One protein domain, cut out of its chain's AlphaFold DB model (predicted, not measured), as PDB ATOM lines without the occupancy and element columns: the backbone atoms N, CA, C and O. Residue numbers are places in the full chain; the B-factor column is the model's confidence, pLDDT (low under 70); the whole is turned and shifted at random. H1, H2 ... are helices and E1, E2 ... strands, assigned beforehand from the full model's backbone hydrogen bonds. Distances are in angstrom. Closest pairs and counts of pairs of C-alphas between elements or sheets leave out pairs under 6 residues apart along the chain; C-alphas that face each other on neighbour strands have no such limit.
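This is residues 142 to 230 of the 235 residues of an uncharacterized protein of Streptomyces sp. 3212.4 (UniProt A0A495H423). A twisted antiparallel sheet of four strands has two short helices, H1 and H4, packed on one face, where they touch at a steep tilt, and its other face is bare. H2 and H3 lie away from the sheet, beyond one end of its strands. The printed part has 89 residues, with four named helices and four named strands in the order E1 H1 H2 H3 E2 E3 H4 E4, class mixed. The sheet's order is E2 E3 E1 E4; the whole is compact, with a radius of gyration of the C-alphas of 13.0 A and spans of 40 by 29 by 22 A.

E2, residues 191 to 195, and E3, residues 198 to 203, are a hairpin, with N 193 and O 200 at 2.9 A. E1, residues 142 to 147, follows, with N 144 and O 201 at 2.8 A, then edge strand E4, residues 224 to 229, with N 145 and O 225 at 2.9 A, each within hydrogen-bond range. H1, residues 151 to 158, and H4, residues 212 to 218, are on the same face, making two layers, helices on one face of a sheet, at heights of 9.1 A and 9.0 A. H1 and H4 touch at a steep tilt of 47 degrees, opposite ways; the closest C-alphas, of Arg 157 and Arg 217, are 5.7 A apart. E3, H4 and E4 form a split strand-helix-strand unit, E1 between the strands, its crossover right-handed. H2, residues 166 to 176, and H3, residues 183 to 186, are close but not clearly touching: the closest C-alphas, of Leu 171 and Ser 186, are 7.5 A apart. Every O i to N i+4 pair is within hydrogen-bond range in H1 and H2, 2 of 3 in H4; H3 is too short.

E1 runs 17.1 A from C-alpha 142 at (-40.361, -47.030, -10.434), E3 17.2 A, E4 16.7 A to C-alpha 229 at (-40.507, -53.276, -12.295), and H2 15.6 A.

The farthest C-alphas, of Ala 180 and Gly 221, are 40.1 A apart. The printed part has no cut and no long link. Residues 178 to 186 have pLDDT under 70.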
ATOM      1  N   GLY A 142     -41.276 -48.035  -9.878       89.62
ATOM      2  CA  GLY A 142     -40.361 -47.030 -10.434       89.62
ATOM      3  C   GLY A 142     -39.155 -46.774  -9.527       89.62
ATOM      4  O   GLY A 142     -39.330 -46.384  -8.375       89.62
ATOM      5  N   LEU A 143     -37.931 -46.913 -10.043       91.56
ATOM      6  CA  LEU A 143     -36.691 -46.657  -9.300       91.56
ATOM      7  C   LEU A 143     -35.666 -45.900 -10.153       91.56
ATOM      8  O   LEU A 143     -35.465 -46.230 -11.319       91.56
ATOM      9  N   ALA A 144     -34.962 -44.932  -9.566       94.75
ATOM     10  CA  ALA A 144     -33.709 -44.428 -10.116       94.75
ATOM     11  C   ALA A 144     -32.666 -44.177  -9.022       94.75
ATOM     12  O   ALA A 144     -32.954 -43.552  -8.004       94.75
ATOM     13  N   CYS A 145     -31.438 -44.632  -9.251       95.50
ATOM     14  CA  CYS A 145     -30.301 -44.390  -8.367       95.50
ATOM     15  C   CYS A 145     -29.408 -43.316  -8.987       95.50
ATOM     16  O   CYS A 145     -28.936 -43.493 -10.113       95.50
ATOM     17  N   VAL A 146     -29.157 -42.227  -8.256       96.94
ATOM     18  CA  VAL A 146     -28.326 -41.105  -8.716       96.94
ATOM     19  C   VAL A 146     -27.096 -40.988  -7.835       96.94
ATOM     20  O   VAL A 146     -27.210 -40.849  -6.619       96.94
ATOM     21  N   ALA A 147     -25.912 -41.028  -8.437       95.88
ATOM     22  CA  ALA A 147     -24.663 -40.893  -7.704       95.88
ATOM     23  C   ALA A 147     -24.353 -39.418  -7.386       95.88
ATOM     24  O   ALA A 147     -24.609 -38.522  -8.190       95.88
ATOM     25  N   GLY A 148     -23.738 -39.162  -6.236       95.06
ATOM     26  CA  GLY A 148     -23.059 -37.903  -5.919       95.06
ATOM     27  C   GLY A 148     -23.943 -36.677  -5.677       95.06
ATOM     28  O   GLY A 148     -23.392 -35.596  -5.483       95.06
ATOM     29  N   ILE A 149     -25.272 -36.813  -5.669       97.69
ATOM     30  CA  ILE A 149     -26.205 -35.737  -5.305       97.69
ATOM     31  C   ILE A 149     -27.163 -36.206  -4.216       97.69
ATOM     32  O   ILE A 149     -27.543 -37.371  -4.194       97.69
ATOM     33  N   ASP A 150     -27.551 -35.311  -3.315       97.19
ATOM     34  CA  ASP A 150     -28.548 -35.600  -2.288       97.19
ATOM     35  C   ASP A 150     -29.979 -35.332  -2.795       97.19
ATOM     36  O   ASP A 150     -30.201 -34.879  -3.924       97.19
ATOM     37  N   ALA A 151     -30.975 -35.614  -1.952       96.44
ATOM     38  CA  ALA A 151     -32.376 -35.394  -2.289       96.44
ATOM     39  C   ALA A 151     -32.705 -33.923  -2.588       96.44
ATOM     40  O   ALA A 151     -33.538 -33.652  -3.451       96.44
ATOM     41  N   ALA A 152     -32.054 -32.967  -1.918       96.25
ATOM     42  CA  ALA A 152     -32.318 -31.546  -2.126       96.25
ATOM     43  C   ALA A 152     -31.858 -31.096  -3.520       96.25
ATOM     44  O   ALA A 152     -32.598 -30.414  -4.233       96.25
ATOM     45  N   GLU A 153     -30.669 -31.525  -3.942       97.56
ATOM     46  CA  GLU A 153     -30.154 -31.261  -5.283       97.56
ATOM     47  C   GLU A 153     -30.977 -31.977  -6.362       97.56
ATOM     48  O   GLU A 153     -31.258 -31.392  -7.410       97.56
ATOM     49  N   ALA A 154     -31.428 -33.208  -6.108       97.06
ATOM     50  CA  ALA A 154     -32.322 -33.921  -7.016       97.06
ATOM     51  C   ALA A 154     -33.665 -33.187  -7.202       97.06
ATOM     52  O   ALA A 154     -34.073 -32.946  -8.338       97.06
ATOM     53  N   VAL A 155     -34.310 -32.751  -6.113       96.25
ATOM     54  CA  VAL A 155     -35.540 -31.939  -6.159       96.25
ATOM     55  C   VAL A 155     -35.317 -30.647  -6.947       96.25
ATOM     56  O   VAL A 155     -36.128 -30.304  -7.809       96.25
ATOM     57  N   ARG A 156     -34.188 -29.959  -6.716       97.19
ATOM     58  CA  ARG A 156     -33.825 -28.735  -7.444       97.19
ATOM     59  C   ARG A 156     -33.676 -28.987  -8.945       97.19
ATOM     60  O   ARG A 156     -34.194 -28.209  -9.739       97.19
ATOM     61  N   ARG A 157     -32.979 -30.057  -9.345       97.25
ATOM     62  CA  ARG A 157     -32.775 -30.426 -10.762       97.25
ATOM     63  C   ARG A 157     -34.069 -30.798 -11.467       97.25
ATOM     64  O   ARG A 157     -34.185 -30.569 -12.665       97.25
ATOM     65  N   LEU A 158     -35.011 -31.391 -10.742       95.50
ATOM     66  CA  LEU A 158     -36.317 -31.765 -11.271       95.50
ATOM     67  C   LEU A 158     -37.289 -30.591 -11.365       95.50
ATOM     68  O   LEU A 158     -38.351 -30.764 -11.955       95.50
ATOM     69  N   GLU A 159     -36.933 -29.431 -10.801       95.12
ATOM     70  CA  GLU A 159     -37.842 -28.289 -10.635       95.12
ATOM     71  C   GLU A 159     -39.133 -28.704  -9.903       95.12
ATOM     72  O   GLU A 159     -40.218 -28.182 -10.148       95.12
ATOM     73  N   ALA A 160     -39.013 -29.686  -9.003       91.38
ATOM     74  CA  ALA A 160     -40.139 -30.264  -8.291       91.38
ATOM     75  C   ALA A 160     -40.513 -29.409  -7.074       91.38
ATOM     76  O   ALA A 160     -39.658 -28.824  -6.406       91.38
ATOM     77  N   THR A 161     -41.804 -29.381  -6.750       91.31
ATOM     78  CA  THR A 161     -42.298 -28.746  -5.525       91.31
ATOM     79  C   THR A 161     -42.348 -29.790  -4.410       91.31
ATOM     80  O   THR A 161     -43.058 -30.782  -4.569       91.31
ATOM     81  N   PRO A 162     -41.622 -29.616  -3.285       88.88
ATOM     82  CA  PRO A 162     -41.718 -30.545  -2.166       88.88
ATOM     83  C   PRO A 162     -43.137 -30.584  -1.605       88.88
ATOM     84  O   PRO A 162     -43.675 -29.540  -1.219       88.88
ATOM     85  N   VAL A 163     -43.697 -31.788  -1.515       85.69
ATOM     86  CA  VAL A 163     -44.966 -32.049  -0.831       85.69
ATOM     87  C   VAL A 163     -44.796 -31.807   0.674       85.69
ATOM     88  O   VAL A 163     -43.762 -32.149   1.252       85.69
ATOM     89  N   ARG A 164     -45.780 -31.159   1.305       83.19
ATOM     90  CA  ARG A 164     -45.783 -30.802   2.734       83.19
ATOM     91  C   ARG A 164     -47.204 -30.869   3.297       83.19
ATOM     92  O   ARG A 164     -48.152 -30.694   2.542       83.19
ATOM     93  N   GLY A 165     -47.319 -30.989   4.621       82.12
ATOM     94  CA  GLY A 165     -48.599 -30.901   5.336       82.12
ATOM     95  C   GLY A 165     -49.503 -32.106   5.076       82.12
ATOM     96  O   GLY A 165     -48.994 -33.203   4.888       82.12
ATOM     97  N   GLU A 166     -50.813 -31.871   5.035       76.81
ATOM     98  CA  GLU A 166     -51.866 -32.895   4.899       76.81
ATOM     99  C   GLU A 166     -51.640 -33.825   3.694       76.81
ATOM    100  O   GLU A 166     -51.717 -35.038   3.834       76.81
ATOM    101  N   LEU A 167     -51.199 -33.290   2.548       76.00
ATOM    102  CA  LEU A 167     -50.890 -34.102   1.363       76.00
ATOM    103  C   LEU A 167     -49.745 -35.108   1.603       76.00
ATOM    104  O   LEU A 167     -49.689 -36.146   0.959       76.00
ATOM    105  N   LEU A 168     -48.801 -34.820   2.509       79.69
ATOM    106  CA  LEU A 168     -47.757 -35.789   2.863       79.69
ATOM    107  C   LEU A 168     -48.320 -36.938   3.710       79.69
ATOM    108  O   LEU A 168     -47.861 -38.066   3.561       79.69
ATOM    109  N   GLU A 169     -49.280 -36.640   4.585       79.19
ATOM    110  CA  GLU A 169     -49.958 -37.626   5.433       79.19
ATOM    111  C   GLU A 169     -50.850 -38.534   4.571       79.19
ATOM    112  O   GLU A 169     -50.723 -39.753   4.643       79.19
ATOM    113  N   GLU A 170     -51.618 -37.961   3.639       74.75
ATOM    114  CA  GLU A 170     -52.425 -38.710   2.662       74.75
ATOM    115  C   GLU A 170     -51.573 -39.656   1.799       74.75
ATOM    116  O   GLU A 170     -51.966 -40.786   1.520       74.75
ATOM    117  N   LEU A 171     -50.367 -39.238   1.398       74.94
ATOM    118  CA  LEU A 171     -49.458 -40.105   0.638       74.94
ATOM    119  C   LEU A 171     -48.871 -41.239   1.474       74.94
ATOM    120  O   LEU A 171     -48.565 -42.296   0.925       74.94
ATOM    121  N   GLN A 172     -48.670 -41.020   2.774       76.69
ATOM    122  CA  GLN A 172     -48.245 -42.084   3.680       76.69
ATOM    123  C   GLN A 172     -49.363 -43.114   3.844       76.69
ATOM    124  O   GLN A 172     -49.094 -44.305   3.715       76.69
ATOM    125  N   GLU A 173     -50.609 -42.667   4.008       74.88
ATOM    126  CA  GLU A 173     -51.784 -43.544   4.038       74.88
ATOM    127  C   GLU A 173     -51.961 -44.309   2.716       74.88
ATOM    128  O   GLU A 173     -52.210 -45.510   2.727       74.88
ATOM    129  N   LEU A 174     -51.736 -43.667   1.565       72.75
ATOM    130  CA  LEU A 174     -51.801 -44.310   0.247       72.75
ATOM    131  C   LEU A 174     -50.752 -45.419   0.065       72.75
ATOM    132  O   LEU A 174     -51.012 -46.415  -0.609       72.75
ATOM    133  N   LEU A 175     -49.563 -45.270   0.656       71.00
ATOM    134  CA  LEU A 175     -48.550 -46.333   0.661       71.00
ATOM    135  C   LEU A 175     -48.989 -47.547   1.496       71.00
ATOM    136  O   LEU A 175     -48.570 -48.665   1.192       71.00
ATOM    137  N   GLU A 176     -49.813 -47.335   2.523       74.56
ATOM    138  CA  GLU A 176     -50.356 -48.387   3.390       74.56
ATOM    139  C   GLU A 176     -51.628 -49.030   2.796       74.56
ATOM    140  O   GLU A 176     -51.778 -50.253   2.848       74.56
ATOM    141  N   GLU A 177     -52.500 -48.240   2.159       72.56
ATOM    142  CA  GLU A 177     -53.770 -48.665   1.550       72.56
ATOM    143  C   GLU A 177     -53.924 -48.188   0.083       72.56
ATOM    144  O   GLU A 177     -54.743 -47.323  -0.238       72.56
ATOM    145  N   PRO A 178     -53.202 -48.796  -0.874       62.97
ATOM    146  CA  PRO A 178     -53.082 -48.274  -2.241       62.97
ATOM    147  C   PRO A 178     -54.349 -48.320  -3.096       62.97
ATOM    148  O   PRO A 178     -54.406 -47.700  -4.152       62.97
ATOM    149  N   TYR A 179     -55.375 -49.054  -2.664       67.25
ATOM    150  CA  TYR A 179     -56.660 -49.141  -3.366       67.25
ATOM    151  C   TYR A 179     -57.728 -48.196  -2.798       67.25
ATOM    152  O   TYR A 179     -58.855 -48.203  -3.294       67.25
ATOM    153  N   ALA A 180     -57.403 -47.416  -1.761       64.56
ATOM    154  CA  ALA A 180     -58.334 -46.485  -1.125       64.56
ATOM    155  C   ALA A 180     -58.396 -45.104  -1.815       64.56
ATOM    156  O   ALA A 180     -59.327 -44.343  -1.552       64.56
ATOM    157  N   TYR A 181     -57.462 -44.802  -2.727       63.75
ATOM    158  CA  TYR A 181     -57.274 -43.474  -3.329       63.75
ATOM    159  C   TYR A 181     -57.222 -43.516  -4.868       63.75
ATOM    160  O   TYR A 181     -57.042 -44.574  -5.476       63.75
ATOM    161  N   ASP A 182     -57.384 -42.351  -5.508       66.31
ATOM    162  CA  ASP A 182     -57.255 -42.199  -6.960       66.31
ATOM    163  C   ASP A 182     -55.778 -42.272  -7.390       66.31
ATOM    164  O   ASP A 182     -54.949 -41.432  -7.029       66.31
ATOM    165  N   MET A 183     -55.453 -43.292  -8.184       64.94
ATOM    166  CA  MET A 183     -54.099 -43.566  -8.669       64.94
ATOM    167  C   MET A 183     -53.545 -42.454  -9.572       64.94
ATOM    168  O   MET A 183     -52.325 -42.311  -9.681       64.94
ATOM    169  N   ASP A 184     -54.397 -41.669 -10.236       68.50
ATOM    170  CA  ASP A 184     -53.941 -40.657 -11.196       68.50
ATOM    171  C   ASP A 184     -53.231 -39.474 -10.509       68.50
ATOM    172  O   ASP A 184     -52.315 -38.876 -11.089       68.50
ATOM    173  N   GLU A 185     -53.587 -39.160  -9.259       66.31
ATOM    174  CA  GLU A 185     -52.936 -38.103  -8.475       66.31
ATOM    175  C   GLU A 185     -51.598 -38.572  -7.884       66.31
ATOM    176  O   GLU A 185     -50.596 -37.852  -7.962       66.31
ATOM    177  N   SER A 186     -51.522 -39.814  -7.391       67.69
ATOM    178  CA  SER A 186     -50.282 -40.366  -6.824       67.69
ATOM    179  C   SER A 186     -49.173 -40.529  -7.870       67.69
ATOM    180  O   SER A 186     -47.987 -40.389  -7.562       67.69
ATOM    181  N   LEU A 187     -49.536 -40.767  -9.135       77.88
ATOM    182  CA  LEU A 187     -48.590 -40.893 -10.251       77.88
ATOM    183  C   LEU A 187     -47.880 -39.580 -10.623       77.88
ATOM    184  O   LEU A 187     -46.901 -39.607 -11.376       77.88
ATOM    185  N   GLN A 188     -48.316 -38.438 -10.084       82.44
ATOM    186  CA  GLN A 188     -47.630 -37.153 -10.260       82.44
ATOM    187  C   GLN A 188     -46.487 -36.946  -9.258       82.44
ATOM    188  O   GLN A 188     -45.732 -35.978  -9.369       82.44
ATOM    189  N   ILE A 189     -46.343 -37.850  -8.289       87.38
ATOM    190  CA  ILE A 189     -45.454 -37.682  -7.147       87.38
ATOM    191  C   ILE A 189     -44.360 -38.743  -7.188       87.38
ATOM    192  O   ILE A 189     -44.592 -39.906  -7.520       87.38
ATOM    193  N   ILE A 190     -43.138 -38.321  -6.869       91.00
ATOM    194  CA  ILE A 190     -41.982 -39.202  -6.718       91.00
ATOM    195  C   ILE A 190     -41.358 -38.977  -5.342       91.00
ATOM    196  O   ILE A 190     -41.221 -37.841  -4.883       91.00
ATOM    197  N   GLY A 191     -40.956 -40.062  -4.689       91.94
ATOM    198  CA  GLY A 191     -40.169 -40.012  -3.465       91.94
ATOM    199  C   GLY A 191     -38.694 -39.816  -3.795       91.94
ATOM    200  O   GLY A 191     -38.182 -40.443  -4.721       91.94
ATOM    201  N   VAL A 192     -37.991 -38.981  -3.029       94.69
ATOM    202  CA  VAL A 192     -36.536 -38.808  -3.152       94.69
ATOM    203  C   VAL A 192     -35.898 -38.941  -1.777       94.69
ATOM    204  O   VAL A 192     -36.210 -38.177  -0.867       94.69
ATOM    205  N   THR A 193     -34.986 -39.899  -1.631       94.50
ATOM    206  CA  THR A 193     -34.309 -40.194  -0.362       94.50
ATOM    207  C   THR A 193     -32.802 -40.059  -0.529       94.50
ATOM    208  O   THR A 193     -32.214 -40.702  -1.400       94.50
ATOM    209  N   SER A 194     -32.157 -39.237   0.302       95.75
ATOM    210  CA  SER A 194     -30.692 -39.172   0.368       95.75
ATOM    211  C   SER A 194     -30.137 -40.464   0.964       95.75
ATOM    212  O   SER A 194     -30.614 -40.929   1.997       95.75
ATOM    213  N   VAL A 195     -29.096 -41.013   0.346       91.69
ATOM    214  CA  VAL A 195     -28.390 -42.214   0.808       91.69
ATOM    215  C   VAL A 195     -26.878 -41.971   0.765       91.69
ATOM    216  O   VAL A 195     -26.419 -41.050   0.085       91.69
ATOM    217  N   PRO A 196     -26.050 -42.766   1.466       90.94
ATOM    218  CA  PRO A 196     -24.605 -42.672   1.304       90.94
ATOM    219  C   PRO A 196     -24.201 -42.777  -0.174       90.94
ATOM    220  O   PRO A 196     -24.543 -43.740  -0.854       90.94
ATOM    221  N   GLY A 197     -23.481 -41.769  -0.671       89.31
ATOM    222  CA  GLY A 197     -23.010 -41.721  -2.055       89.31
ATOM    223  C   GLY A 197     -24.006 -41.167  -3.081       89.31
ATOM    224  O   GLY A 197     -23.635 -41.098  -4.251       89.31
ATOM    225  N   GLY A 198     -25.212 -40.739  -2.691       96.38
ATOM    226  CA  GLY A 198     -26.159 -40.131  -3.627       96.38
ATOM    227  C   GLY A 198     -27.604 -40.045  -3.129       96.38
ATOM    228  O   GLY A 198     -27.867 -39.780  -1.956       96.38
ATOM    229  N   CYS A 199     -28.558 -40.280  -4.026       96.62
ATOM    230  CA  CYS A 199     -29.974 -40.354  -3.686       96.62
ATOM    231  C   CYS A 199     -30.695 -41.437  -4.491       96.62
ATOM    232  O   CYS A 199     -30.286 -41.801  -5.597       96.62
ATOM    233  N   VAL A 200     -31.808 -41.915  -3.943       95.38
ATOM    234  CA  VAL A 200     -32.718 -42.853  -4.600       95.38
ATOM    235  C   VAL A 200     -34.044 -42.152  -4.858       95.38
ATOM    236  O   VAL A 200     -34.625 -41.556  -3.952       95.38
ATOM    237  N   VAL A 201     -34.513 -42.229  -6.100       94.88
ATOM    238  CA  VAL A 201     -35.828 -41.760  -6.533       94.88
ATOM    239  C   VAL A 201     -36.738 -42.970  -6.681       94.88
ATOM    240  O   VAL A 201     -36.369 -43.936  -7.345       94.88
ATOM    241  N   THR A 202     -37.917 -42.927  -6.073       91.69
ATOM    242  CA  THR A 202     -38.886 -44.028  -6.091       91.69
ATOM    243  C   THR A 202     -40.256 -43.533  -6.513       91.69
ATOM    244  O   THR A 202     -40.627 -42.389  -6.246       91.69
ATOM    245  N   GLN A 203     -41.011 -44.394  -7.183       89.50
ATOM    246  CA  GLN A 203     -42.419 -44.165  -7.449       89.50
ATOM    247  C   GLN A 203     -43.191 -45.489  -7.360       89.50
ATOM    248  O   GLN A 203     -43.005 -46.350  -8.223       89.50
ATOM    249  N   PRO A 204     -44.050 -45.648  -6.341       83.56
ATOM    250  CA  PRO A 204     -45.042 -46.717  -6.283       83.56
ATOM    251  C   PRO A 204     -45.946 -46.731  -7.521       83.56
ATOM    252  O   PRO A 204     -46.418 -45.680  -7.950       83.56
ATOM    253  N   TRP A 205     -46.181 -47.914  -8.091       81.00
ATOM    254  CA  TRP A 205     -47.071 -48.170  -9.242       81.00
ATOM    255  C   TRP A 205     -46.848 -47.298 -10.490       81.00
ATOM    256  O   TRP A 205     -47.687 -47.270 -11.390       81.00
ATOM    257  N   GLY A 206     -45.707 -46.617 -10.577       85.69
ATOM    258  CA  GLY A 206     -45.415 -45.635 -11.607       85.69
ATOM    259  C   GLY A 206     -44.001 -45.780 -12.149       85.69
ATOM    260  O   GLY A 206     -43.118 -46.360 -11.525       85.69
ATOM    261  N   TYR A 207     -43.776 -45.269 -13.354       89.81
ATOM    262  CA  TYR A 207     -42.509 -45.419 -14.073       89.81
ATOM    263  C   TYR A 207     -41.742 -44.100 -14.219       89.81
ATOM    264  O   TYR A 207     -40.742 -44.056 -14.941       89.81
ATOM    265  N   ALA A 208     -42.173 -43.024 -13.550       93.12
ATOM    266  CA  ALA A 208     -41.551 -41.705 -13.664       93.12
ATOM    267  C   ALA A 208     -40.030 -41.712 -13.434       93.12
ATOM    268  O   ALA A 208     -39.328 -41.074 -14.223       93.12
ATOM    269  N   PRO A 209     -39.470 -42.465 -12.462       94.12
ATOM    270  CA  PRO A 209     -38.029 -42.459 -12.211       94.12
ATOM    271  C   PRO A 209     -37.174 -42.883 -13.413       94.12
ATOM    272  O   PRO A 209     -36.086 -42.346 -13.598       94.12
ATOM    273  N   GLN A 210     -37.666 -43.786 -14.270       92.31
ATOM    274  CA  GLN A 210     -36.947 -44.200 -15.483       92.31
ATOM    275  C   GLN A 210     -37.253 -43.333 -16.716       92.31
ATOM    276  O   GLN A 210     -36.680 -43.557 -17.783       92.31
ATOM    277  N   MET A 211     -38.175 -42.368 -16.620       94.06
ATOM    278  CA  MET A 211     -38.540 -41.548 -17.773       94.06
ATOM    279  C   MET A 211     -37.339 -40.712 -18.237       94.06
ATOM    280  O   MET A 211     -36.670 -40.096 -17.402       94.06
ATOM    281  N   PRO A 212     -37.099 -40.586 -19.558       93.62
ATOM    282  CA  PRO A 212     -35.962 -39.828 -20.081       93.62
ATOM    283  C   PRO A 212     -35.854 -38.407 -19.513       93.62
ATOM    284  O   PRO A 212     -34.770 -37.985 -19.135       93.62
ATOM    285  N   GLY A 213     -36.975 -37.690 -19.361       93.81
ATOM    286  CA  GLY A 213     -36.975 -36.329 -18.807       93.81
ATOM    287  C   GLY A 213     -36.524 -36.241 -17.343       93.81
ATOM    288  O   GLY A 213     -35.901 -35.253 -16.955       93.81
ATOM    289  N   VAL A 214     -36.795 -37.273 -16.540       94.94
ATOM    290  CA  VAL A 214     -36.325 -37.374 -15.151       94.94
ATOM    291  C   VAL A 214     -34.841 -37.737 -15.143       94.94
ATOM    292  O   VAL A 214     -34.030 -37.011 -14.567       94.94
ATOM    293  N   LEU A 215     -34.462 -38.797 -15.864       96.19
ATOM    294  CA  LEU A 215     -33.079 -39.272 -15.916       96.19
ATOM    295  C   LEU A 215     -32.111 -38.216 -16.459       96.19
ATOM    296  O   LEU A 215     -31.037 -38.048 -15.892       96.19
ATOM    297  N   THR A 216     -32.478 -37.478 -17.511       96.94
ATOM    298  CA  THR A 216     -31.636 -36.419 -18.092       96.94
ATOM    299  C   THR A 216     -31.359 -35.288 -17.105       96.94
ATOM    300  O   THR A 216     -30.233 -34.800 -17.039       96.94
ATOM    301  N   ARG A 217     -32.357 -34.870 -16.317       96.94
ATOM    302  CA  ARG A 217     -32.167 -33.815 -15.311       96.94
ATOM    303  C   ARG A 217     -31.280 -34.292 -14.168       96.94
ATOM    304  O   ARG A 217     -30.387 -33.568 -13.736       96.94
ATOM    305  N   LEU A 218     -31.497 -35.518 -13.699       97.25
ATOM    306  CA  LEU A 218     -30.761 -36.074 -12.566       97.25
ATOM    307  C   LEU A 218     -29.314 -36.438 -12.919       97.25
ATOM    308  O   LEU A 218     -28.426 -36.218 -12.099       97.25
ATOM    309  N   SER A 219     -29.047 -36.909 -14.141       97.12
ATOM    310  CA  SER A 219     -27.715 -37.350 -14.583       97.12
ATOM    311  C   SER A 219     -26.749 -36.224 -14.959       97.12
ATOM    312  O   SER A 219     -25.607 -36.494 -15.327       97.12
ATOM    313  N   ALA A 220     -27.147 -34.951 -14.861       96.38
ATOM    314  CA  ALA A 220     -26.277 -33.831 -15.218       96.38
ATOM    315  C   ALA A 220     -24.953 -33.859 -14.421       96.38
ATOM    316  O   ALA A 220     -24.921 -33.595 -13.216       96.38
ATOM    317  N   GLY A 221     -23.850 -34.203 -15.092       96.19
ATOM    318  CA  GLY A 221     -22.525 -34.310 -14.473       96.19
ATOM    319  C   GLY A 221     -22.343 -35.487 -13.506       96.19
ATOM    320  O   GLY A 221     -21.401 -35.463 -12.721       96.19
ATOM    321  N   THR A 222     -23.219 -36.498 -13.529       96.56
ATOM    322  CA  THR A 222     -23.113 -37.696 -12.680       96.56
ATOM    323  C   THR A 222     -23.747 -38.930 -13.343       96.56
ATOM    324  O   THR A 222     -24.263 -38.859 -14.455       96.56
ATOM    325  N   LEU A 223     -23.701 -40.085 -12.680       93.00
ATOM    326  CA  LEU A 223     -24.356 -41.312 -13.129       93.00
ATOM    327  C   LEU A 223     -25.768 -41.411 -12.546       93.00
ATOM    328  O   LEU A 223     -25.978 -41.185 -11.355       93.00
ATOM    329  N   CYS A 224     -26.723 -41.788 -13.394       94.19
ATOM    330  CA  CYS A 224     -28.095 -42.084 -13.008       94.19
ATOM    331  C   CYS A 224     -28.543 -43.366 -13.712       94.19
ATOM    332  O   CYS A 224     -28.387 -43.477 -14.930       94.19
ATOM    333  N   TYR A 225     -29.086 -44.320 -12.962       93.56
ATOM    334  CA  TYR A 225     -29.625 -45.568 -13.501       93.56
ATOM    335  C   TYR A 225     -31.094 -45.702 -13.120       93.56
ATOM    336  O   TYR A 225     -31.410 -45.676 -11.933       93.56
ATOM    337  N   GLY A 226     -31.967 -45.835 -14.121       91.38
ATOM    338  CA  GLY A 226     -33.411 -45.978 -13.954       91.38
ATOM    339  C   GLY A 226     -33.903 -47.386 -14.283       91.38
ATOM    340  O   GLY A 226     -33.383 -48.038 -15.187       91.38
ATOM    341  N   LEU A 227     -34.929 -47.820 -13.561       88.62
ATOM    342  CA  LEU A 227     -35.581 -49.122 -13.645       88.62
ATOM    343  C   LEU A 227     -37.089 -48.933 -13.435       88.62
ATOM    344  O   LEU A 227     -37.516 -48.108 -12.628       88.62
ATOM    345  N   TYR A 228     -37.892 -49.749 -14.114       86.94
ATOM    346  CA  TYR A 228     -39.292 -49.963 -13.762       86.94
ATOM    347  C   TYR A 228     -39.606 -51.455 -13.678       86.94
ATOM    348  O   TYR A 228     -39.497 -52.171 -14.675       86.94
ATOM    349  N   ALA A 229     -40.016 -51.918 -12.498       81.06
ATOM    350  CA  ALA A 229     -40.507 -53.276 -12.295       81.06
ATOM    351  C   ALA A 229     -41.959 -53.371 -12.792       81.06
ATOM    352  O   ALA A 229     -42.910 -53.152 -12.042       81.06
ATOM    353  N   ASN A 230     -42.131 -53.629 -14.092       74.56
ATOM    354  CA  ASN A 230     -43.441 -53.683 -14.734       74.56
ATOM    355  C   ASN A 230     -44.181 -54.998 -14.404       74.56
ATOM    356  O   ASN A 230     -43.739 -56.059 -14.840       74.56
TER     357      ASN A 230